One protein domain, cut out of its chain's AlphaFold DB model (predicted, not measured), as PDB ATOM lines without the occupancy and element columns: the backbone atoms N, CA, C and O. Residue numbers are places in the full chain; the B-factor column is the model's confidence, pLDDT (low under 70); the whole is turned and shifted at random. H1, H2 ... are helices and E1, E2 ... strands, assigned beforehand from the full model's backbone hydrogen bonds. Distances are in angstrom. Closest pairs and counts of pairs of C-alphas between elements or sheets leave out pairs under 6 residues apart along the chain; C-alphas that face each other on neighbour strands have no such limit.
ATOM      1  N   GLU A   7      21.443  18.016  -6.502       92.56
ATOM      2  CA  GLU A   7      21.580  16.699  -5.876       92.56
ATOM      3  C   GLU A   7      21.486  16.778  -4.350       92.56
ATOM      4  O   GLU A   7      20.705  16.033  -3.759       92.56
ATOM      5  N   GLU A   8      22.190  17.725  -3.719       92.69
ATOM      6  CA  GLU A   8      22.102  17.954  -2.269       92.69
ATOM      7  C   GLU A   8      20.666  18.318  -1.849       92.69
ATOM      8  O   GLU A   8      20.171  17.812  -0.841       92.69
ATOM      9  N   LYS A   9      19.950  19.134  -2.643       90.44
ATOM     10  CA  LYS A   9      18.535  19.455  -2.381       90.44
ATOM     11  C   LYS A   9      17.642  18.219  -2.463       90.44
ATOM     12  O   LYS A   9      16.807  18.021  -1.586       90.44
ATOM     13  N   ASN A  10      17.822  17.377  -3.480       91.50
ATOM     14  CA  ASN A  10      17.047  16.142  -3.613       91.50
ATOM     15  C   ASN A  10      17.308  15.179  -2.452       91.50
ATOM     16  O   ASN A  10      16.354  14.651  -1.885       91.50
ATOM     17  N   GLN A  11      18.573  15.003  -2.060       94.75
ATOM     18  CA  GLN A  11      18.943  14.187  -0.902       94.75
ATOM     19  C   GLN A  11      18.323  14.730   0.389       94.75
ATOM     20  O   GLN A  11      17.807  13.961   1.198       94.75
ATOM     21  N   TYR A  12      18.313  16.053   0.565       93.94
ATOM     22  CA  TYR A  12      17.687  16.693   1.716       93.94
ATOM     23  C   TYR A  12      16.164  16.484   1.739       93.94
ATOM     24  O   TYR A  12      15.603  16.130   2.774       93.94
ATOM     25  N   VAL A  13      15.488  16.616   0.594       93.69
ATOM     26  CA  VAL A  13      14.049  16.324   0.467       93.69
ATOM     27  C   VAL A  13      13.750  14.852   0.780       93.69
ATOM     28  O   VAL A  13      12.781  14.559   1.480       93.69
ATOM     29  N   ASP A  14      14.587  13.921   0.323       94.50
ATOM     30  CA  ASP A  14      14.443  12.490   0.624       94.50
ATOM     31  C   ASP A  14      14.671  12.186   2.119       94.50
ATOM     32  O   ASP A  14      13.955  11.369   2.717       94.50
ATOM     33  N   ALA A  15      15.597  12.902   2.762       95.50
ATOM     34  CA  ALA A  15      15.797  12.840   4.206       95.50
ATOM     35  C   ALA A  15      14.572  13.373   4.971       95.50
ATOM     36  O   ALA A  15      14.095  12.708   5.896       95.50
ATOM     37  N   LEU A  16      13.993  14.504   4.545       94.19
ATOM     38  CA  LEU A  16      12.746  15.028   5.113       94.19
ATOM     39  C   LEU A  16      11.583  14.046   4.928       94.19
ATOM     40  O   LEU A  16      10.825  13.814   5.868       94.19
ATOM     41  N   MET A  17      11.448  13.415   3.758       91.44
ATOM     42  CA  MET A  17      10.415  12.394   3.541       91.44
ATOM     43  C   MET A  17      10.550  11.220   4.507       91.44
ATOM     44  O   MET A  17       9.543  10.713   5.001       91.44
ATOM     45  N   THR A  18      11.780  10.802   4.797       94.56
ATOM     46  CA  THR A  18      12.050   9.753   5.785       94.56
ATOM     47  C   THR A  18      11.676  10.222   7.193       94.56
ATOM     48  O   THR A  18      10.942   9.530   7.906       94.56
ATOM     49  N   GLN A  19      12.110  11.426   7.573       95.19
ATOM     50  CA  GLN A  19      11.874  12.018   8.893       95.19
ATOM     51  C   GLN A  19      10.384  12.248   9.194       95.19
ATOM     52  O   GLN A  19       9.939  12.079  10.330       95.19
ATOM     53  N   TYR A  20       9.610  12.644   8.184       93.69
ATOM     54  CA  TYR A  20       8.178  12.931   8.284       93.69
ATOM     55  C   TYR A  20       7.312  11.824   7.669       93.69
ATOM     56  O   TYR A  20       6.146  12.049   7.341       93.69
ATOM     57  N   SER A  21       7.859  10.614   7.532       90.81
ATOM     58  CA  SER A  21       7.160   9.460   6.954       90.81
ATOM     59  C   SER A  21       5.876   9.095   7.708       90.81
ATOM     60  O   SER A  21       4.914   8.645   7.092       90.81
ATOM     61  N   ASP A  22       5.808   9.369   9.012       89.75
ATOM     62  CA  ASP A  22       4.613   9.172   9.839       89.75
ATOM     63  C   ASP A  22       3.453  10.113   9.480       89.75
ATOM     64  O   ASP A  22       2.292   9.807   9.759       89.75
ATOM     65  N   LEU A  23       3.747  11.251   8.843       88.06
ATOM     66  CA  LEU A  23       2.724  12.166   8.347       88.06
ATOM     67  C   LEU A  23       2.097  11.669   7.037       88.06
ATOM     68  O   LEU A  23       1.025  12.153   6.657       88.06
ATOM     69  N   ARG A  24       2.730  10.712   6.342       86.44
ATOM     70  CA  ARG A  24       2.175  10.127   5.120       86.44
ATOM     71  C   ARG A  24       1.058   9.155   5.456       86.44
ATOM     72  O   ARG A  24       1.180   8.266   6.294       86.44
ATOM     73  N   ASN A  25      -0.047   9.301   4.736       84.44
ATOM     74  CA  ASN A  25      -1.177   8.397   4.835       84.44
ATOM     75  C   ASN A  25      -1.332   7.644   3.502       84.44
ATOM     76  O   ASN A  25      -1.965   8.163   2.580       84.44
ATOM     77  N   PRO A  26      -0.811   6.410   3.380       83.50
ATOM     78  CA  PRO A  26      -0.842   5.668   2.117       83.50
ATOM     79  C   PRO A  26      -2.274   5.371   1.651       83.50
ATOM     80  O   PRO A  26      -2.560   5.322   0.454       83.50
ATOM     81  N   THR A  27      -3.220   5.246   2.588       83.94
ATOM     82  CA  THR A  27      -4.647   5.101   2.259       83.94
ATOM     83  C   THR A  27      -5.196   6.378   1.625       83.94
ATOM     84  O   THR A  27      -5.982   6.318   0.675       83.94
ATOM     85  N   ALA A  28      -4.789   7.539   2.141       81.75
ATOM     86  CA  ALA A  28      -5.164   8.836   1.599       81.75
ATOM     87  C   ALA A  28      -4.591   9.033   0.187       81.75
ATOM     88  O   ALA A  28      -5.331   9.441  -0.709       81.75
ATOM     89  N   GLU A  29      -3.323   8.675  -0.022       85.06
ATOM     90  CA  GLU A  29      -2.658   8.718  -1.329       85.06
ATOM     91  C   GLU A  29      -3.350   7.793  -2.339       85.06
ATOM     92  O   GLU A  29      -3.746   8.234  -3.415       85.06
ATOM     93  N   LYS A  30      -3.617   6.530  -1.981       86.00
ATOM     94  CA  LYS A  30      -4.334   5.598  -2.869       86.00
ATOM     95  C   LYS A  30      -5.706   6.145  -3.281       86.00
ATOM     96  O   LYS A  30      -6.059   6.116  -4.459       86.00
ATOM     97  N   ARG A  31      -6.472   6.681  -2.323       82.94
ATOM     98  CA  ARG A  31      -7.781   7.303  -2.592       82.94
ATOM     99  C   ARG A  31      -7.657   8.530  -3.483       82.94
ATOM    100  O   ARG A  31      -8.479   8.714  -4.377       82.94
ATOM    101  N   PHE A  32      -6.632   9.337  -3.250       82.00
ATOM    102  CA  PHE A  32      -6.334  10.505  -4.055       82.00
ATOM    103  C   PHE A  32      -6.105  10.137  -5.521       82.00
ATOM    104  O   PHE A  32      -6.808  10.642  -6.392       82.00
ATOM    105  N   PHE A  33      -5.195   9.197  -5.782       81.88
ATOM    106  CA  PHE A  33      -4.850   8.782  -7.140       81.88
ATOM    107  C   PHE A  33      -5.965   7.995  -7.839       81.88
ATOM    108  O   PHE A  33      -6.060   8.035  -9.064       81.88
ATOM    109  N   SER A  34      -6.849   7.334  -7.083       83.62
ATOM    110  CA  SER A  34      -8.040   6.678  -7.641       83.62
ATOM    111  C   SER A  34      -9.135   7.658  -8.093       83.62
ATOM    112  O   SER A  34      -9.984   7.300  -8.907       83.62
ATOM    113  N   ASN A  35      -9.137   8.896  -7.589       81.06
ATOM    114  CA  ASN A  35     -10.170   9.883  -7.894       81.06
ATOM    115  C   ASN A  35      -9.796  10.701  -9.145       81.06
ATOM    116  O   ASN A  35      -9.112  11.724  -9.060       81.06
ATOM    117  N   GLN A  36     -10.274  10.251 -10.310       77.38
ATOM    118  CA  GLN A  36      -9.983  10.873 -11.610       77.38
ATOM    119  C   GLN A  36     -10.373  12.353 -11.674       77.38
ATOM    120  O   GLN A  36      -9.664  13.154 -12.276       77.38
ATOM    121  N   THR A  37     -11.473  12.737 -11.024       75.69
ATOM    122  CA  THR A  37     -11.999  14.103 -11.093       75.69
ATOM    123  C   THR A  37     -11.009  15.111 -10.525       75.69
ATOM    124  O   THR A  37     -10.779  16.159 -11.113       75.69
ATOM    125  N   PHE A  38     -10.374  14.762  -9.408       69.38
ATOM    126  CA  PHE A  38      -9.409  15.634  -8.752       69.38
ATOM    127  C   PHE A  38      -8.037  15.617  -9.434       69.38
ATOM    128  O   PHE A  38      -7.358  16.638  -9.502       69.38
ATOM    129  N   ARG A  39      -7.643  14.464  -9.989       74.38
ATOM    130  CA  ARG A  39      -6.404  14.333 -10.764       74.38
ATOM    131  C   ARG A  39      -6.386  15.260 -11.983       74.38
ATOM    132  O   ARG A  39      -5.328  15.748 -12.352       74.38
ATOM    133  N   ASN A  40      -7.548  15.529 -12.572       80.94
ATOM    134  CA  ASN A  40      -7.663  16.440 -13.711       80.94
ATOM    135  C   ASN A  40      -7.541  17.921 -13.309       80.94
ATOM    136  O   ASN A  40      -7.186  18.750 -14.143       80.94
ATOM    137  N   GLU A  41      -7.819  18.258 -12.046       81.94
ATOM    138  CA  GLU A  41      -7.782  19.634 -11.529       81.94
ATOM    139  C   GLU A  41      -6.386  20.039 -11.025       81.94
ATOM    140  O   GLU A  41      -6.053  21.224 -11.028       81.94
ATOM    141  N   ILE A  42      -5.551  19.072 -10.620       84.88
ATOM    142  CA  ILE A  42      -4.168  19.322 -10.199       84.88
ATOM    143  C   ILE A  42      -3.187  18.785 -11.235       84.88
ATOM    144  O   ILE A  42      -3.004  17.578 -11.381       84.88
ATOM    145  N   LYS A  43      -2.485  19.705 -11.899       86.31
ATOM    146  CA  LYS A  43      -1.348  19.385 -12.763       86.31
ATOM    147  C   LYS A  43      -0.070  19.372 -11.929       86.31
ATOM    148  O   LYS A  43       0.399  20.433 -11.515       86.31
ATOM    149  N   PHE A  44       0.454  18.176 -11.679       88.38
ATOM    150  CA  PHE A  44       1.778  17.996 -11.086       88.38
ATOM    151  C   PHE A  44       2.858  18.207 -12.141       88.38
ATOM    152  O   PHE A  44       2.707  17.769 -13.285       88.38
ATOM    153  N   GLU A  45       3.941  18.866 -11.755       88.44
ATOM    154  CA  GLU A  45       5.111  18.981 -12.620       88.44
ATOM    155  C   GLU A  45       5.864  17.640 -12.678       88.44
ATOM    156  O   GLU A  45       5.839  16.871 -11.709       88.44
ATOM    157  N   PRO A  46       6.540  17.310 -13.795       88.31
ATOM    158  CA  PRO A  46       7.340  16.092 -13.877       88.31
ATOM    159  C   PRO A  46       8.383  16.034 -12.750       88.31
ATOM    160  O   PRO A  46       9.211  16.932 -12.607       88.31
ATOM    161  N   GLY A  47       8.327  14.969 -11.946       88.44
ATOM    162  CA  GLY A  47       9.223  14.758 -10.805       88.44
ATOM    163  C   GLY A  47       8.802  15.434  -9.495       88.44
ATOM    164  O   GLY A  47       9.540  15.312  -8.523       88.44
ATOM    165  N   GLU A  48       7.646  16.109  -9.439       90.56
ATOM    166  CA  GLU A  48       7.101  16.682  -8.199       90.56
ATOM    167  C   GLU A  48       6.789  15.556  -7.188       90.56
ATOM    168  O   GLU A  48       6.016  14.633  -7.469       90.56
ATOM    169  N   LYS A  49       7.425  15.607  -6.012       91.38
ATOM    170  CA  LYS A  49       7.297  14.597  -4.950       91.38
ATOM    171  C   LYS A  49       6.251  15.053  -3.937       91.38
ATOM    172  O   LYS A  49       6.260  16.198  -3.494       91.38
ATOM    173  N   ILE A  50       5.355  14.155  -3.528       91.50
ATOM    174  CA  ILE A  50       4.348  14.448  -2.499       91.50
ATOM    175  C   ILE A  50       4.925  14.105  -1.125       91.50
ATOM    176  O   ILE A  50       5.168  12.939  -0.823       91.50
ATOM    177  N   LEU A  51       5.112  15.125  -0.291       90.19
ATOM    178  CA  LEU A  51       5.636  14.996   1.071       90.19
ATOM    179  C   LEU A  51       4.524  14.689   2.070       90.19
ATOM    180  O   LEU A  51       4.694  13.910   3.005       90.19
ATOM    181  N   TYR A  52       3.369  15.317   1.868       90.75
ATOM    182  CA  TYR A  52       2.231  15.189   2.757       90.75
ATOM    183  C   TYR A  52       0.938  15.256   1.967       90.75
ATOM    184  O   TYR A  52       0.742  16.141   1.134       90.75
ATOM    185  N   LEU A  53       0.028  14.346   2.280       88.56
ATOM    186  CA  LEU A  53      -1.313  14.351   1.737       88.56
ATOM    187  C   LEU A  53      -2.274  13.998   2.852       88.56
ATOM    188  O   LEU A  53      -2.225  12.898   3.405       88.56
ATOM    189  N   ASN A  54      -3.166  14.930   3.173       83.56
ATOM    190  CA  ASN A  54      -4.130  14.691   4.227       83.56
ATOM    191  C   ASN A  54      -5.532  15.155   3.871       83.56
ATOM    192  O   ASN A  54      -5.764  16.197   3.252       83.56
ATOM    193  N   TYR A  55      -6.470  14.344   4.343       75.19
ATOM    194  CA  TYR A  55      -7.872  14.685   4.440       75.19
ATOM    195  C   TYR A  55      -8.117  15.190   5.851       75.19
ATOM    196  O   TYR A  55      -7.548  14.672   6.811       75.19
ATOM    197  N   GLN A  56      -8.983  16.182   6.001       71.62
ATOM    198  CA  GLN A  56      -9.353  16.636   7.333       71.62
ATOM    199  C   GLN A  56      -9.807  15.436   8.183       71.62
ATOM    200  O   GLN A  56     -10.673  14.658   7.773       71.62
ATOM    201  N   SER A  57      -9.185  15.249   9.351       69.56
ATOM    202  CA  SER A  57      -9.427  14.065  10.174       69.56
ATOM    203  C   SER A  57     -10.882  14.040  10.633       69.56
ATOM    204  O   SER A  57     -11.322  14.923  11.376       69.56
ATOM    205  N   MET A  58     -11.626  13.001  10.238       70.50
ATOM    206  CA  MET A  58     -13.015  12.835  10.675       70.50
ATOM    207  C   MET A  58     -13.102  12.725  12.201       70.50
ATOM    208  O   MET A  58     -14.084  13.172  12.778       70.50
ATOM    209  N   LYS A  59     -12.050  12.222  12.867       71.81
ATOM    210  CA  LYS A  59     -11.989  12.132  14.332       71.81
ATOM    211  C   LYS A  59     -12.151  13.498  14.993       71.81
ATOM    212  O   LYS A  59     -12.866  13.604  15.974       71.81
ATOM    213  N   ILE A 136      -2.255  19.197   0.231       91.19
ATOM    214  CA  ILE A 136      -1.108  18.507  -0.346       91.19
ATOM    215  C   ILE A 136       0.107  19.402  -0.144       91.19
ATOM    216  O   ILE A 136       0.063  20.583  -0.477       91.19
ATOM    217  N   ILE A 137       1.180  18.846   0.400       93.56
ATOM    218  CA  ILE A 137       2.493  19.489   0.425       93.56
ATOM    219  C   ILE A 137       3.359  18.706  -0.542       93.56
ATOM    220  O   ILE A 137       3.521  17.491  -0.383       93.56
ATOM    221  N   THR A 138       3.878  19.394  -1.548       94.25
ATOM    222  CA  THR A 138       4.860  18.845  -2.475       94.25
ATOM    223  C   THR A 138       6.250  19.363  -2.137       94.25
ATOM    224  O   THR A 138       6.415  20.180  -1.230       94.25
ATOM    225  N   ASP A 139       7.259  18.883  -2.852       94.00
ATOM    226  CA  ASP A 139       8.611  19.424  -2.781       94.00
ATOM    227  C   ASP A 139       8.674  20.893  -3.226       94.00
ATOM    228  O   ASP A 139       9.529  21.621  -2.751       94.00
ATOM    229  N   ARG A 140       7.746  21.380  -4.060       91.75
ATOM    230  CA  ARG A 140       7.807  22.746  -4.624       91.75
ATOM    231  C   ARG A 140       6.818  23.732  -4.012       91.75
ATOM    232  O   ARG A 140       7.096  24.929  -3.946       91.75
ATOM    233  N   ARG A 141       5.638  23.256  -3.614       91.94
ATOM    234  CA  ARG A 141       4.510  24.117  -3.239       91.94
ATOM    235  C   ARG A 141       3.512  23.408  -2.337       91.94
ATOM    236  O   ARG A 141       3.479  22.188  -2.198       91.94
ATOM    237  N   ILE A 142       2.629  24.200  -1.756       92.00
ATOM    238  CA  ILE A 142       1.475  23.734  -0.999       92.00
ATOM    239  C   ILE A 142       0.242  23.894  -1.872       92.00
ATOM    240  O   ILE A 142      -0.012  24.979  -2.386       92.00
ATOM    241  N   ILE A 143      -0.543  22.830  -2.022       89.81
ATOM    242  CA  ILE A 143      -1.777  22.832  -2.805       89.81
ATOM    243  C   ILE A 143      -2.967  22.589  -1.881       89.81
ATOM    244  O   ILE A 143      -3.023  21.606  -1.139       89.81
ATOM    245  N   VAL A 144      -3.943  23.492  -1.949       86.75
ATOM    246  CA  VAL A 144      -5.201  23.427  -1.207       86.75
ATOM    247  C   VAL A 144      -6.342  23.284  -2.204       86.75
ATOM    248  O   VAL A 144      -6.511  24.113  -3.098       86.75
ATOM    249  N   GLY A 145      -7.121  22.217  -2.055       82.81
ATOM    250  CA  GLY A 145      -8.289  21.935  -2.883       82.81
ATOM    251  C   GLY A 145      -9.573  21.888  -2.062       82.81
ATOM    252  O   GLY A 145      -9.581  21.399  -0.930       82.81
ATOM    253  N   TYR A 146     -10.670  22.351  -2.655       81.88
ATOM    254  CA  TYR A 146     -12.020  22.245  -2.103       81.88
ATOM    255  C   TYR A 146     -12.982  21.695  -3.163       81.88
ATOM    256  O   TYR A 146     -12.968  22.159  -4.300       81.88
ATOM    257  N   THR A 147     -13.800  20.692  -2.811       78.00
ATOM    258  CA  THR A 147     -14.561  19.904  -3.812       78.00
ATOM    259  C   THR A 147     -16.088  19.867  -3.614       78.00
ATOM    260  O   THR A 147     -16.773  19.220  -4.396       78.00
ATOM    261  N   PHE A 148     -16.669  20.512  -2.596       71.75
ATOM    262  CA  PHE A 148     -18.070  20.223  -2.222       71.75
ATOM    263  C   PHE A 148     -19.152  20.954  -3.025       71.75
ATOM    264  O   PHE A 148     -19.973  20.289  -3.644       71.75
ATOM    265  N   LEU A 149     -19.172  22.290  -3.024       72.25
ATOM    266  CA  LEU A 149     -20.179  23.084  -3.757       72.25
ATOM    267  C   LEU A 149     -19.576  23.772  -4.979       72.25
ATOM    268  O   LEU A 149     -20.082  23.666  -6.089       72.25
ATOM    269  N   GLN A 150     -18.453  24.444  -4.765       74.06
ATOM    270  CA  GLN A 150     -17.654  25.064  -5.805       74.06
ATOM    271  C   GLN A 150     -16.301  24.381  -5.797       74.06
ATOM    272  O   GLN A 150     -15.716  24.208  -4.730       74.06
ATOM    273  N   ARG A 151     -15.811  23.965  -6.961       80.88
ATOM    274  CA  ARG A 151     -14.481  23.375  -7.048       80.88
ATOM    275  C   ARG A 151     -13.464  24.470  -7.255       80.88
ATOM    276  O   ARG A 151     -13.610  25.294  -8.153       80.88
ATOM    277  N   TRP A 152     -12.458  24.487  -6.402       82.25
ATOM    278  CA  TRP A 152     -11.328  25.375  -6.573       82.25
ATOM    279  C   TRP A 152     -10.067  24.712  -6.047       82.25
ATOM    280  O   TRP A 152     -10.079  23.978  -5.055       82.25
ATOM    281  N   THR A 153      -8.974  24.999  -6.736       83.62
ATOM    282  CA  THR A 153      -7.624  24.603  -6.371       83.62
ATOM    283  C   THR A 153      -6.783  25.868  -6.288       83.62
ATOM    284  O   THR A 153      -6.918  26.791  -7.092       83.62
ATOM    285  N   ARG A 154      -5.955  25.958  -5.253       83.31
ATOM    286  CA  ARG A 154      -4.991  27.042  -5.071       83.31
ATOM    287  C   ARG A 154      -3.655  26.432  -4.703       83.31
ATOM    288  O   ARG A 154      -3.613  25.468  -3.942       83.31
ATOM    289  N   SER A 155      -2.585  27.001  -5.231       87.81
ATOM    290  CA  SER A 155      -1.222  26.601  -4.913       87.81
ATOM    291  C   SER A 155      -0.423  27.790  -4.409       87.81
ATOM    292  O   SER A 155      -0.604  28.900  -4.899       87.81
ATOM    293  N   VAL A 156       0.461  27.539  -3.452       88.38
ATOM    294  CA  VAL A 156       1.333  28.535  -2.832       88.38
ATOM    295  C   VAL A 156       2.743  27.981  -2.844       88.38
ATOM    296  O   VAL A 156       3.000  26.934  -2.251       88.38
ATOM    297  N   GLU A 157       3.648  28.660  -3.530       91.06
ATOM    298  CA  GLU A 157       5.069  28.321  -3.502       91.06
ATOM    299  C   GLU A 157       5.680  28.667  -2.145       91.06
ATOM    300  O   GLU A 157       5.274  29.639  -1.504       91.06
ATOM    301  N   PHE A 158       6.671  27.888  -1.705       91.50
ATOM    302  CA  PHE A 158       7.318  28.117  -0.408       91.50
ATOM    303  C   PHE A 158       8.017  29.479  -0.314       91.50
ATOM    304  O   PHE A 158       8.049  30.065   0.762       91.50
ATOM    305  N   SER A 159       8.510  30.000  -1.439       89.06
ATOM    306  CA  SER A 159       9.100  31.341  -1.573       89.06
ATOM    307  C   SER A 159       8.129  32.473  -1.222       89.06
ATOM    308  O   SER A 159       8.557  33.525  -0.760       89.06
ATOM    309  N   ASN A 160       6.823  32.263  -1.407       88.06
ATOM    310  CA  ASN A 160       5.798  33.284  -1.175       88.06
ATOM    311  C   ASN A 160       5.263  33.290   0.264       88.06
ATOM    312  O   ASN A 160       4.470  34.167   0.624       88.06
ATOM    313  N   ILE A 161       5.652  32.308   1.081       88.69
ATOM    314  CA  ILE A 161       5.237  32.200   2.479       88.69
ATOM    315  C   ILE A 161       6.169  33.068   3.324       88.69
ATOM    316  O   ILE A 161       7.377  32.871   3.341       88.69
ATOM    317  N   VAL A 162       5.593  34.025   4.043       89.12
ATOM    318  CA  VAL A 162       6.309  34.944   4.936       89.12
ATOM    319  C   VAL A 162       6.388  34.366   6.344       89.12
ATOM    320  O   VAL A 162       7.440  34.406   6.973       89.12
ATOM    321  N   ASP A 163       5.282  33.813   6.844       88.69
ATOM    322  CA  ASP A 163       5.220  33.245   8.190       88.69
ATOM    323  C   ASP A 163       4.178  32.119   8.291       88.69
ATOM    324  O   ASP A 163       3.260  31.991   7.474       88.69
ATOM    325  N   ILE A 164       4.334  31.284   9.317       90.94
ATOM    326  CA  ILE A 164       3.475  30.148   9.630       90.94
ATOM    327  C   ILE A 164       2.999  30.251  11.081       90.94
ATOM    328  O   ILE A 164       3.751  30.014  12.039       90.94
ATOM    329  N   VAL A 165       1.699  30.473  11.253       90.31
ATOM    330  CA  VAL A 165       1.059  30.563  12.569       90.31
ATOM    331  C   VAL A 165       0.305  29.274  12.868       90.31
ATOM    332  O   VAL A 165      -0.507  28.811  12.075       90.31
ATOM    333  N   VAL A 166       0.536  28.684  14.040       91.31
ATOM    334  CA  VAL A 166      -0.253  27.537  14.511       91.31
ATOM    335  C   VAL A 166      -1.313  28.045  15.475       91.31
ATOM    336  O   VAL A 166      -0.992  28.555  16.544       91.31
ATOM    337  N   HIS A 167      -2.582  27.870  15.116       88.88
ATOM    338  CA  HIS A 167      -3.710  28.170  15.984       88.88
ATOM    339  C   HIS A 167      -4.313  26.875  16.534       88.88
ATOM    340  O   HIS A 167      -4.938  26.093  15.808       88.88
ATOM    341  N   GLN A 168      -4.162  26.662  17.842       88.00
ATOM    342  CA  GLN A 168      -4.645  25.467  18.525       88.00
ATOM    343  C   GLN A 168      -5.613  25.829  19.662       88.00
ATOM    344  O   GLN A 168      -5.162  26.119  20.779       88.00
ATOM    345  N   PRO A 169      -6.939  25.821  19.406       82.31
ATOM    346  CA  PRO A 169      -7.917  26.122  20.444       82.31
ATOM    347  C   PRO A 169      -7.868  25.055  21.542       82.31
ATOM    348  O   PRO A 169      -7.492  23.914  21.275       82.31
ATOM    349  N   PHE A 170      -8.267  25.420  22.762       82.75
ATOM    350  CA  PHE A 170      -8.116  24.592  23.965       82.75
ATOM    351  C   PHE A 170      -8.557  23.133  23.762       82.75
ATOM    352  O   PHE A 170      -7.744  22.222  23.894       82.75
ATOM    353  N   PHE A 171      -9.786  22.910  23.289       76.44
ATOM    354  CA  PHE A 171     -10.301  21.562  23.014       76.44
ATOM    355  C   PHE A 171      -9.518  20.800  21.940       76.44
ATOM    356  O   PHE A 171      -9.450  19.578  21.972       76.44
ATOM    357  N   ALA A 172      -8.909  21.495  20.982       79.12
ATOM    358  CA  ALA A 172      -8.112  20.854  19.943       79.12
ATOM    359  C   ALA A 172      -6.755  20.360  20.467       79.12
ATOM    360  O   ALA A 172      -6.216  19.399  19.919       79.12
ATOM    361  N   ARG A 173      -6.241  20.956  21.554       85.31
ATOM    362  CA  ARG A 173      -5.008  20.506  22.222       85.31
ATOM    363  C   ARG A 173      -5.138  19.080  22.740       85.31
ATOM    364  O   ARG A 173      -4.238  18.285  22.507       85.31
ATOM    365  N   TRP A 174      -6.282  18.729  23.329       84.50
ATOM    366  CA  TRP A 174      -6.544  17.366  23.810       84.50
ATOM    367  C   TRP A 174      -6.553  16.309  22.706       84.50
ATOM    368  O   TRP A 174      -6.228  15.155  22.961       84.50
ATOM    369  N   PHE A 175      -6.872  16.695  21.471       82.88
ATOM    370  CA  PHE A 175      -6.860  15.787  20.322       82.88
ATOM    371  C   PHE A 175      -5.591  15.909  19.473       82.88
ATOM    372  O   PHE A 175      -5.567  15.408  18.348       82.88
ATOM    373  N   SER A 176      -4.562  16.613  19.966       87.75
ATOM    374  CA  SER A 176      -3.333  16.918  19.222       87.75
ATOM    375  C   SER A 176      -3.614  17.476  17.824       87.75
ATOM    376  O   SER A 176      -2.877  17.219  16.873       87.75
ATOM    377  N   ALA A 177      -4.707  18.224  17.692       86.25
ATOM    378  CA  ALA A 177      -5.193  18.765  16.437       86.25
ATOM    379  C   ALA A 177      -5.143  20.288  16.475       86.25
ATOM    380  O   ALA A 177      -5.253  20.881  17.543       86.25
ATOM    381  N   GLY A 178      -5.012  20.939  15.328       86.44
ATOM    382  CA  GLY A 178      -5.034  22.395  15.248       86.44
ATOM    383  C   GLY A 178      -5.095  22.892  13.817       86.44
ATOM    384  O   GLY A 178      -5.266  22.112  12.881       86.44
ATOM    385  N   ASN A 179      -4.965  24.202  13.668       87.75
ATOM    386  CA  ASN A 179      -4.894  24.855  12.374       87.75
ATOM    387  C   ASN A 179      -3.470  25.367  12.157       87.75
ATOM    388  O   ASN A 179      -2.896  25.972  13.061       87.75
ATOM    389  N   VAL A 180      -2.914  25.152  10.972       89.69
ATOM    390  CA  VAL A 180      -1.705  25.839  10.506       89.69
ATOM    391  C   VAL A 180      -2.164  26.890   9.516       89.69
ATOM    392  O   VAL A 180      -2.818  26.552   8.542       89.69
ATOM    393  N   LEU A 181      -1.860  28.152   9.772       88.44
ATOM    394  CA  LEU A 181      -2.194  29.291   8.931       88.44
ATOM    395  C   LEU A 181      -0.919  29.761   8.237       88.44
ATOM    396  O   LEU A 181       0.122  29.888   8.881       88.44
ATOM    397  N   LEU A 182      -1.012  29.990   6.930       87.25
ATOM    398  CA  LEU A 182       0.097  30.470   6.113       87.25
ATOM    399  C   LEU A 182      -0.131  31.952   5.826       87.25
ATOM    400  O   LEU A 182      -1.199  32.328   5.336       87.25
ATOM    401  N   ILE A 183       0.863  32.772   6.147       85.12
ATOM    402  CA  ILE A 183       0.886  34.200   5.843       85.12
ATOM    403  C   ILE A 183       1.731  34.366   4.585       85.12
ATOM    404  O   ILE A 183       2.886  33.952   4.570       85.12
ATOM    405  N   THR A 184       1.161  34.945   3.532       82.38
ATOM    406  CA  THR A 184       1.840  35.165   2.246       82.38
ATOM    407  C   THR A 184       2.018  36.651   1.964       82.38
ATOM    408  O   THR A 184       1.192  37.461   2.377       82.38
ATOM    409  N   GLY A 185       3.094  37.009   1.258       68.06
ATOM    410  CA  GLY A 185       3.451  38.408   0.986       68.06
ATOM    411  C   GLY A 185       2.608  39.096  -0.096       68.06
ATOM    412  O   GLY A 185       2.610  40.321  -0.172       68.06
ATOM    413  N   SER A 186       1.878  38.341  -0.925       60.47
ATOM    414  CA  SER A 186       1.074  38.870  -2.037       60.47
ATOM    415  C   SER A 186      -0.439  38.863  -1.751       60.47
ATOM    416  O   SER A 186      -0.939  38.048  -0.974       60.47
ATOM    417  N   ASN A 187      -1.184  39.732  -2.456       50.19
ATOM    418  CA  ASN A 187      -2.662  39.784  -2.526       50.19
ATOM    419  C   ASN A 187      -3.315  38.490  -3.072       50.19
ATOM    420  O   ASN A 187      -4.533  38.424  -3.247       50.19
ATOM    421  N   GLU A 188      -2.535  37.453  -3.367       43.72
ATOM    422  CA  GLU A 188      -2.983  36.210  -3.989       43.72
ATOM    423  C   GLU A 188      -3.205  35.114  -2.934       43.72
ATOM    424  O   GLU A 188      -2.648  34.022  -3.002       43.72
ATOM    425  N   GLY A 189      -4.039  35.393  -1.928       41.78
ATOM    426  CA  GLY A 189      -4.353  34.443  -0.858       41.78
ATOM    427  C   GLY A 189      -5.843  34.400  -0.540       41.78
ATOM    428  O   GLY A 189      -6.370  35.283   0.131       41.78
ATOM    429  N   ALA A 190      -6.554  33.384  -1.042       44.81
ATOM    430  CA  ALA A 190      -8.014  33.338  -0.995       44.81
ATOM    431  C   ALA A 190      -8.578  33.062   0.414       44.81
ATOM    432  O   ALA A 190      -8.471  31.965   0.971       44.81
ATOM    433  N   TYR A 191      -9.275  34.076   0.915       43.38
ATOM    434  CA  TYR A 191     -10.207  34.062   2.031       43.38
ATOM    435  C   TYR A 191     -11.498  33.328   1.629       43.38
ATOM    436  O   TYR A 191     -12.260  33.841   0.816       43.38
ATOM    437  N   VAL A 192     -11.795  32.158   2.208       40.84
ATOM    438  CA  VAL A 192     -13.177  31.633   2.248       40.84
ATOM    439  C   VAL A 192     -13.432  30.935   3.579       40.84
ATOM    440  O   VAL A 192     -13.218  29.735   3.733       40.84
ATOM    441  N   GLY A 193     -13.949  31.696   4.540       37.81
ATOM    442  CA  GLY A 193     -14.749  31.165   5.640       37.81
ATOM    443  C   GLY A 193     -14.265  31.605   7.017       37.81
ATOM    444  O   GLY A 193     -13.349  31.025   7.600       37.81
ATOM    445  N   GLY A 194     -14.957  32.593   7.560       35.66
ATOM    446  CA  GLY A 194     -14.770  33.106   8.906       35.66
ATOM    447  C   GLY A 194     -15.489  34.436   9.000       35.66
ATOM    448  O   GLY A 194     -14.869  35.481   8.865       35.66
ATOM    449  N   ALA A 195     -16.812  34.404   9.154       30.70
ATOM    450  CA  ALA A 195     -17.540  35.581   9.601       30.70
ATOM    451  C   ALA A 195     -17.034  35.902  11.017       30.70
ATOM    452  O   ALA A 195     -17.405  35.219  11.967       30.70
ATOM    453  N   GLY A 196     -16.094  36.841  11.131       32.38
ATOM    454  CA  GLY A 196     -15.495  37.214  12.411       32.38
ATOM    455  C   GLY A 196     -14.097  37.813  12.284       32.38
ATOM    456  O   GLY A 196     -13.118  37.133  12.552       32.38
ATOM    457  N   GLY A 197     -14.039  39.083  11.876       34.81
ATOM    458  CA  GLY A 197     -13.081  40.088  12.357       34.81
ATOM    459  C   GLY A 197     -11.577  39.796  12.297       34.81
ATOM    460  O   GLY A 197     -11.007  39.319  13.267       34.81
ATOM    461  N   ALA A 198     -10.923  40.258  11.228       31.62
ATOM    462  CA  ALA A 198      -9.644  40.980  11.305       31.62
ATOM    463  C   ALA A 198      -9.378  41.652   9.945       31.62
ATOM    464  O   ALA A 198      -9.014  40.996   8.971       31.62
ATOM    465  N   LYS A 199      -9.615  42.967   9.859       35.25
ATOM    466  CA  LYS A 199      -9.176  43.794   8.727       35.25
ATOM    467  C   LYS A 199      -7.654  43.941   8.822       35.25
ATOM    468  O   LYS A 199      -7.188  44.517   9.798       35.25
ATOM    469  N   GLY A 200      -6.903  43.458   7.831       35.09
ATOM    470  CA  GLY A 200      -5.508  43.884   7.636       35.09
ATOM    471  C   GLY A 200      -4.470  42.814   7.290       35.09
ATOM    472  O   GLY A 200      -3.339  43.177   6.996       35.09
ATOM    473  N   THR A 201      -4.800  41.521   7.276       38.16
ATOM    474  CA  THR A 201      -3.825  40.480   6.889       38.16
ATOM    475  C   THR A 201      -4.534  39.372   6.119       38.16
ATOM    476  O   THR A 201      -5.464  38.744   6.628       38.16
ATOM    477  N   MET A 202      -4.144  39.163   4.860       45.06
ATOM    478  CA  MET A 202      -4.743  38.155   3.984       45.06
ATOM    479  C   MET A 202      -4.245  36.767   4.384       45.06
ATOM    480  O   MET A 202      -3.148  36.349   4.035       45.06
ATOM    481  N   MET A 203      -5.054  36.065   5.179       49.16
ATOM    482  CA  MET A 203      -4.778  34.689   5.574       49.16
ATOM    483  C   MET A 203      -5.249  33.740   4.477       49.16
ATOM    484  O   MET A 203      -6.451  33.627   4.214       49.16
ATOM    485  N   ILE A 204      -4.323  32.978   3.901       52.84
ATOM    486  CA  ILE A 204      -4.700  31.715   3.275       52.84
ATOM    487  C   ILE A 204      -5.261  30.851   4.400       52.84
ATOM    488  O   ILE A 204      -4.640  30.722   5.459       52.84
ATOM    489  N   ARG A 205      -6.443  30.251   4.193       60.81
ATOM    490  CA  ARG A 205      -6.855  29.114   5.020       60.81
ATOM    491  C   ARG A 205      -5.791  28.043   4.832       60.81
ATOM    492  O   ARG A 205      -5.826  27.292   3.861       60.81
ATOM    493  N   GLY A 206      -4.811  28.026   5.725       70.75
ATOM    494  CA  GLY A 206      -3.852  26.948   5.764       70.75
ATOM    495  C   GLY A 206      -4.544  25.671   6.242       70.75
ATOM    496  O   GLY A 206      -5.767  25.530   6.217       70.75
ATOM    497  N   PHE A 207      -3.757  24.696   6.650       84.12
ATOM    498  CA  PHE A 207      -4.235  23.381   7.031       84.12
ATOM    499  C   PHE A 207      -5.197  23.461   8.219       84.12
ATOM    500  O   PHE A 207      -4.785  23.729   9.346       84.12
ATOM    501  N   MET A 208      -6.483  23.207   7.979       82.50
ATOM    502  CA  MET A 208      -7.501  23.228   9.027       82.50
ATOM    503  C   MET A 208      -7.639  21.860   9.684       82.50
ATOM    504  O   MET A 208      -7.796  20.848   9.001       82.50
ATOM    505  N   ASN A 209      -7.701  21.851  11.016       80.81
ATOM    506  CA  ASN A 209      -8.012  20.672  11.827       80.81
ATOM    507  C   ASN A 209      -7.119  19.459  11.510       80.81
ATOM    508  O   ASN A 209      -7.582  18.315  11.440       80.81
ATOM    509  N   ILE A 210      -5.836  19.725  11.292       84.38
ATOM    510  CA  ILE A 210      -4.820  18.701  11.081       84.38
ATOM    511  C   ILE A 210      -4.350  18.139  12.411       84.38
ATOM    512  O   ILE A 210      -4.265  18.853  13.409       84.38
ATOM    513  N   LEU A 211      -4.032  16.847  12.404       86.88
ATOM    514  CA  LEU A 211      -3.291  16.221  13.488       86.88
ATOM    515  C   LEU A 211      -1.849  16.738  13.456       86.88
ATOM    516  O   LEU A 211      -1.335  17.048  12.384       86.88
ATOM    517  N   THR A 212      -1.239  16.853  14.635       90.38
ATOM    518  CA  THR A 212       0.162  17.256  14.833       90.38
ATOM    519  C   THR A 212       0.552  18.558  14.103       90.38
ATOM    520  O   THR A 212       1.559  18.599  13.394       90.38
ATOM    521  N   PRO A 213      -0.177  19.679  14.315       91.81
ATOM    522  CA  PRO A 213       0.020  20.924  13.562       91.81
ATOM    523  C   PRO A 213       1.446  21.485  13.636       91.81
ATOM    524  O   PRO A 213       1.943  22.039  12.660       91.81
ATOM    525  N   PHE A 214       2.138  21.295  14.759       94.81
ATOM    526  CA  PHE A 214       3.528  21.727  14.919       94.81
ATOM    527  C   PHE A 214       4.507  20.950  14.036       94.81
ATOM    528  O   PHE A 214       5.440  21.543  13.508       94.81
ATOM    529  N   ARG A 215       4.280  19.648  13.815       94.56
ATOM    530  CA  ARG A 215       5.123  18.862  12.902       94.56
ATOM    531  C   ARG A 215       4.962  19.339  11.467       94.56
ATOM    532  O   ARG A 215       5.951  19.455  10.757       94.56
ATOM    533  N   ILE A 216       3.734  19.675  11.076       93.69
ATOM    534  CA  ILE A 216       3.448  20.222   9.745       93.69
ATOM    535  C   ILE A 216       4.072  21.604   9.583       93.69
ATOM    536  O   ILE A 216       4.695  21.870   8.561       93.69
ATOM    537  N   LYS A 217       3.976  22.462  10.606       95.00
ATOM    538  CA  LYS A 217       4.690  23.744  10.624       95.00
ATOM    539  C   LYS A 217       6.193  23.549  10.424       95.00
ATOM    540  O   LYS A 217       6.771  24.256   9.609       95.00
ATOM    541  N   ASN A 218       6.810  22.610  11.142       96.38
ATOM    542  CA  ASN A 218       8.245  22.360  11.028       96.38
ATOM    543  C   ASN A 218       8.612  21.845   9.635       96.38
ATOM    544  O   ASN A 218       9.515  22.403   9.030       96.38
ATOM    545  N   LEU A 219       7.860  20.886   9.085       95.56
ATOM    546  CA  LEU A 219       8.042  20.424   7.706       95.56
ATOM    547  C   LEU A 219       8.006  21.594   6.716       95.56
ATOM    548  O   LEU A 219       8.920  21.752   5.918       95.56
ATOM    549  N   ILE A 220       6.978  22.445   6.786       94.62
ATOM    550  CA  ILE A 220       6.854  23.598   5.882       94.62
ATOM    551  C   ILE A 220       8.000  24.586   6.102       94.62
ATOM    552  O   ILE A 220       8.504  25.136   5.133       94.62
ATOM    553  N   LYS A 221       8.444  24.794   7.344       95.12
ATOM    554  CA  LYS A 221       9.567  25.683   7.656       95.12
ATOM    555  C   LYS A 221      10.885  25.177   7.058       95.12
ATOM    556  O   LYS A 221      11.605  25.979   6.478       95.12
ATOM    557  N   GLU A 222      11.178  23.880   7.155       95.31
ATOM    558  CA  GLU A 222      12.367  23.282   6.521       95.31
ATOM    559  C   GLU A 222      12.310  23.436   4.995       95.31
ATOM    560  O   GLU A 222      13.287  23.830   4.358       95.31
ATOM    561  N   MET A 223      11.128  23.223   4.405       94.69
ATOM    562  CA  MET A 223      10.909  23.468   2.980       94.69
ATOM    563  C   MET A 223      11.096  24.950   2.625       94.69
ATOM    564  O   MET A 223      11.764  25.271   1.649       94.69
ATOM    565  N   MET A 224      10.584  25.883   3.426       92.81
ATOM    566  CA  MET A 224      10.804  27.315   3.204       92.81
ATOM    567  C   MET A 224      12.288  27.678   3.226       92.81
ATOM    568  O   MET A 224      12.732  28.405   2.344       92.81
ATOM    569  N   ILE A 225      13.066  27.147   4.174       91.88
ATOM    570  CA  ILE A 225      14.514  27.390   4.246       91.88
ATOM    571  C   ILE A 225      15.186  26.930   2.944       91.88
ATOM    572  O   ILE A 225      15.862  27.728   2.297       91.88
ATOM    573  N   LEU A 226      14.901  25.700   2.500       91.44
ATOM    574  CA  LEU A 226      15.469  25.101   1.285       91.44
ATOM    575  C   LEU A 226      15.217  25.918  -0.002       91.44
ATOM    576  O   LEU A 226      16.032  25.895  -0.938       91.44
ATOM    577  N   TYR A 227      14.076  26.614  -0.066       87.88
ATOM    578  CA  TYR A 227      13.641  27.387  -1.234       87.88
ATOM    579  C   TYR A 227      13.850  28.903  -1.105       87.88
ATOM    580  O   TYR A 227      13.893  29.570  -2.135       87.88
ATOM    581  N   SER A 228      14.047  29.444   0.102       80.38
ATOM    582  CA  SER A 228      14.344  30.872   0.321       80.38
ATOM    583  C   SER A 228      15.774  31.264  -0.064       80.38
ATOM    584  O   SER A 228      16.011  32.405  -0.434       80.38
ATOM    585  N   GLU A 229      16.719  30.314  -0.096       66.44
ATOM    586  CA  GLU A 229      18.114  30.552  -0.520       66.44
ATOM    587  C   GLU A 229      18.274  30.913  -2.015       66.44
ATOM    588  O   GLU A 229      19.392  31.009  -2.519       66.44
ATOM    589  N   LYS A 230      17.169  31.045  -2.759       51.78
ATOM    590  CA  LYS A 230      17.150  31.306  -4.205       51.78
ATOM    591  C   LYS A 230      16.919  32.773  -4.586       51.78
ATOM    592  O   LYS A 230      16.884  33.060  -5.781       51.78
TER     593      LYS A 230
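What this domain is: This is residues 7 to 59 and 136 to 230 of the 231 residues of a protein of Candidatus Lokiarchaeota archaeon (UniProt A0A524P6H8). Helix H5 packs on both a four-strand sheet, E1 to E4, and a separate two-strand ribbon, E5 and E6, with H1 running alongside H5 and H2 crossing the sheet's other face at its E1 edge. H4 sits at one end of the ribbon, and residues 195 to 200 of a long loop stick out. The printed part has 148 residues, in the order H1 H2 H3 E1 E2 E3 E4 E5 H4 E6 H5; both sheets, E1 E2 E3 E4 and E5 E6, are antiparallel. The class is mixed, helices and strands, and the whole is compact, with a radius of gyration of the C-alphas of 15.4 A and spans of 45 by 36 by 33 A.

Where its parts are: H1, residues 7 to 19, begins at C-alpha 7 (21.580, 16.699, -5.876) and is 18.3 A long. H2 is residues 26 to 34, H3 residues 36 to 39, and E1 residues 50 to 55. After the cut come E2, residues 136 to 138, from C-alpha 136 (-1.108, 18.507, -0.346), E3, residues 141 to 146, 16.7 A, and E4, residues 152 to 157, 16.9 A. E5 is residues 161 to 167, 16.7 A, H4 residues 170 to 174, and E6 residues 177 to 184, 22.8 A. H5, residues 213 to 228, 21.9 A, ends at C-alpha 228 (14.344, 30.872, 0.321).

How they stand to each other: The four-strand sheet is twisted, its C-alphas up to 4.2 A off the best plane. E1 and E2 pair through N 51 and O 137, 2.9 A. E2, E3 and E4 form a meander, each strand the antiparallel neighbour of the one before, with N 136 and O 143 at 2.9 A and N 144 and O 154 at 2.8 A. H1 is on the sheet; its C-alpha closest to E1 is that of Met 17, 6.0 A from that of Leu 51. H2 lies over E1, across the strands, at a height over the sheet of 9.1 A; Ala 28 and Asn 54 have their closest C-alphas, 6.5 A. H2 and H3 only just touch, only at the corner, with 3 pairs of C-alphas within 8 A, the closest those of Phe 33 and Arg 39, 6.8 A. H5 is on the opposite face to H2, at a height of 9.9 A. H1 and H5 are close but not clearly touching, at a shallow tilt of 2 degrees, opposite ways; their closest C-alphas, of Lys 9 and Leu 226, are 7.4 A apart. E5 and E6 pair through N 165 and O 181, 2.9 A. The closest C-alphas of H5 and E5 are those of Lys 217 and Ile 164, 6.6 A; of H5 and E6, Pro 213 and Gly 178, 5.5 A. H4 and E6 come closest at the C-alphas of Ala 172 and Gly 178, 5.8 A. In H1, H2 and H5 every O i to N i+4 pair is within hydrogen-bond range; H4 has 0 of 1, with 1 of 2 O i to N i+3 pairs, and H3 is too short for an O i to N i+4 pair.

The domain as a whole: The C-alphas of Glu 7 and Gly 196 are the two farthest apart, 46.2 A. Residues 60 to 135 are not printed, and C-alphas 59 and 136 are 19.4 A apart across this cut. The link from E6 to H5 is long, 28 residues; short pairings tie residues 203 to 204 and 210 to 211 of it to E6. Mean pLDDT of the printed part is 80.2, and residues 185 to 205 are among those under 70.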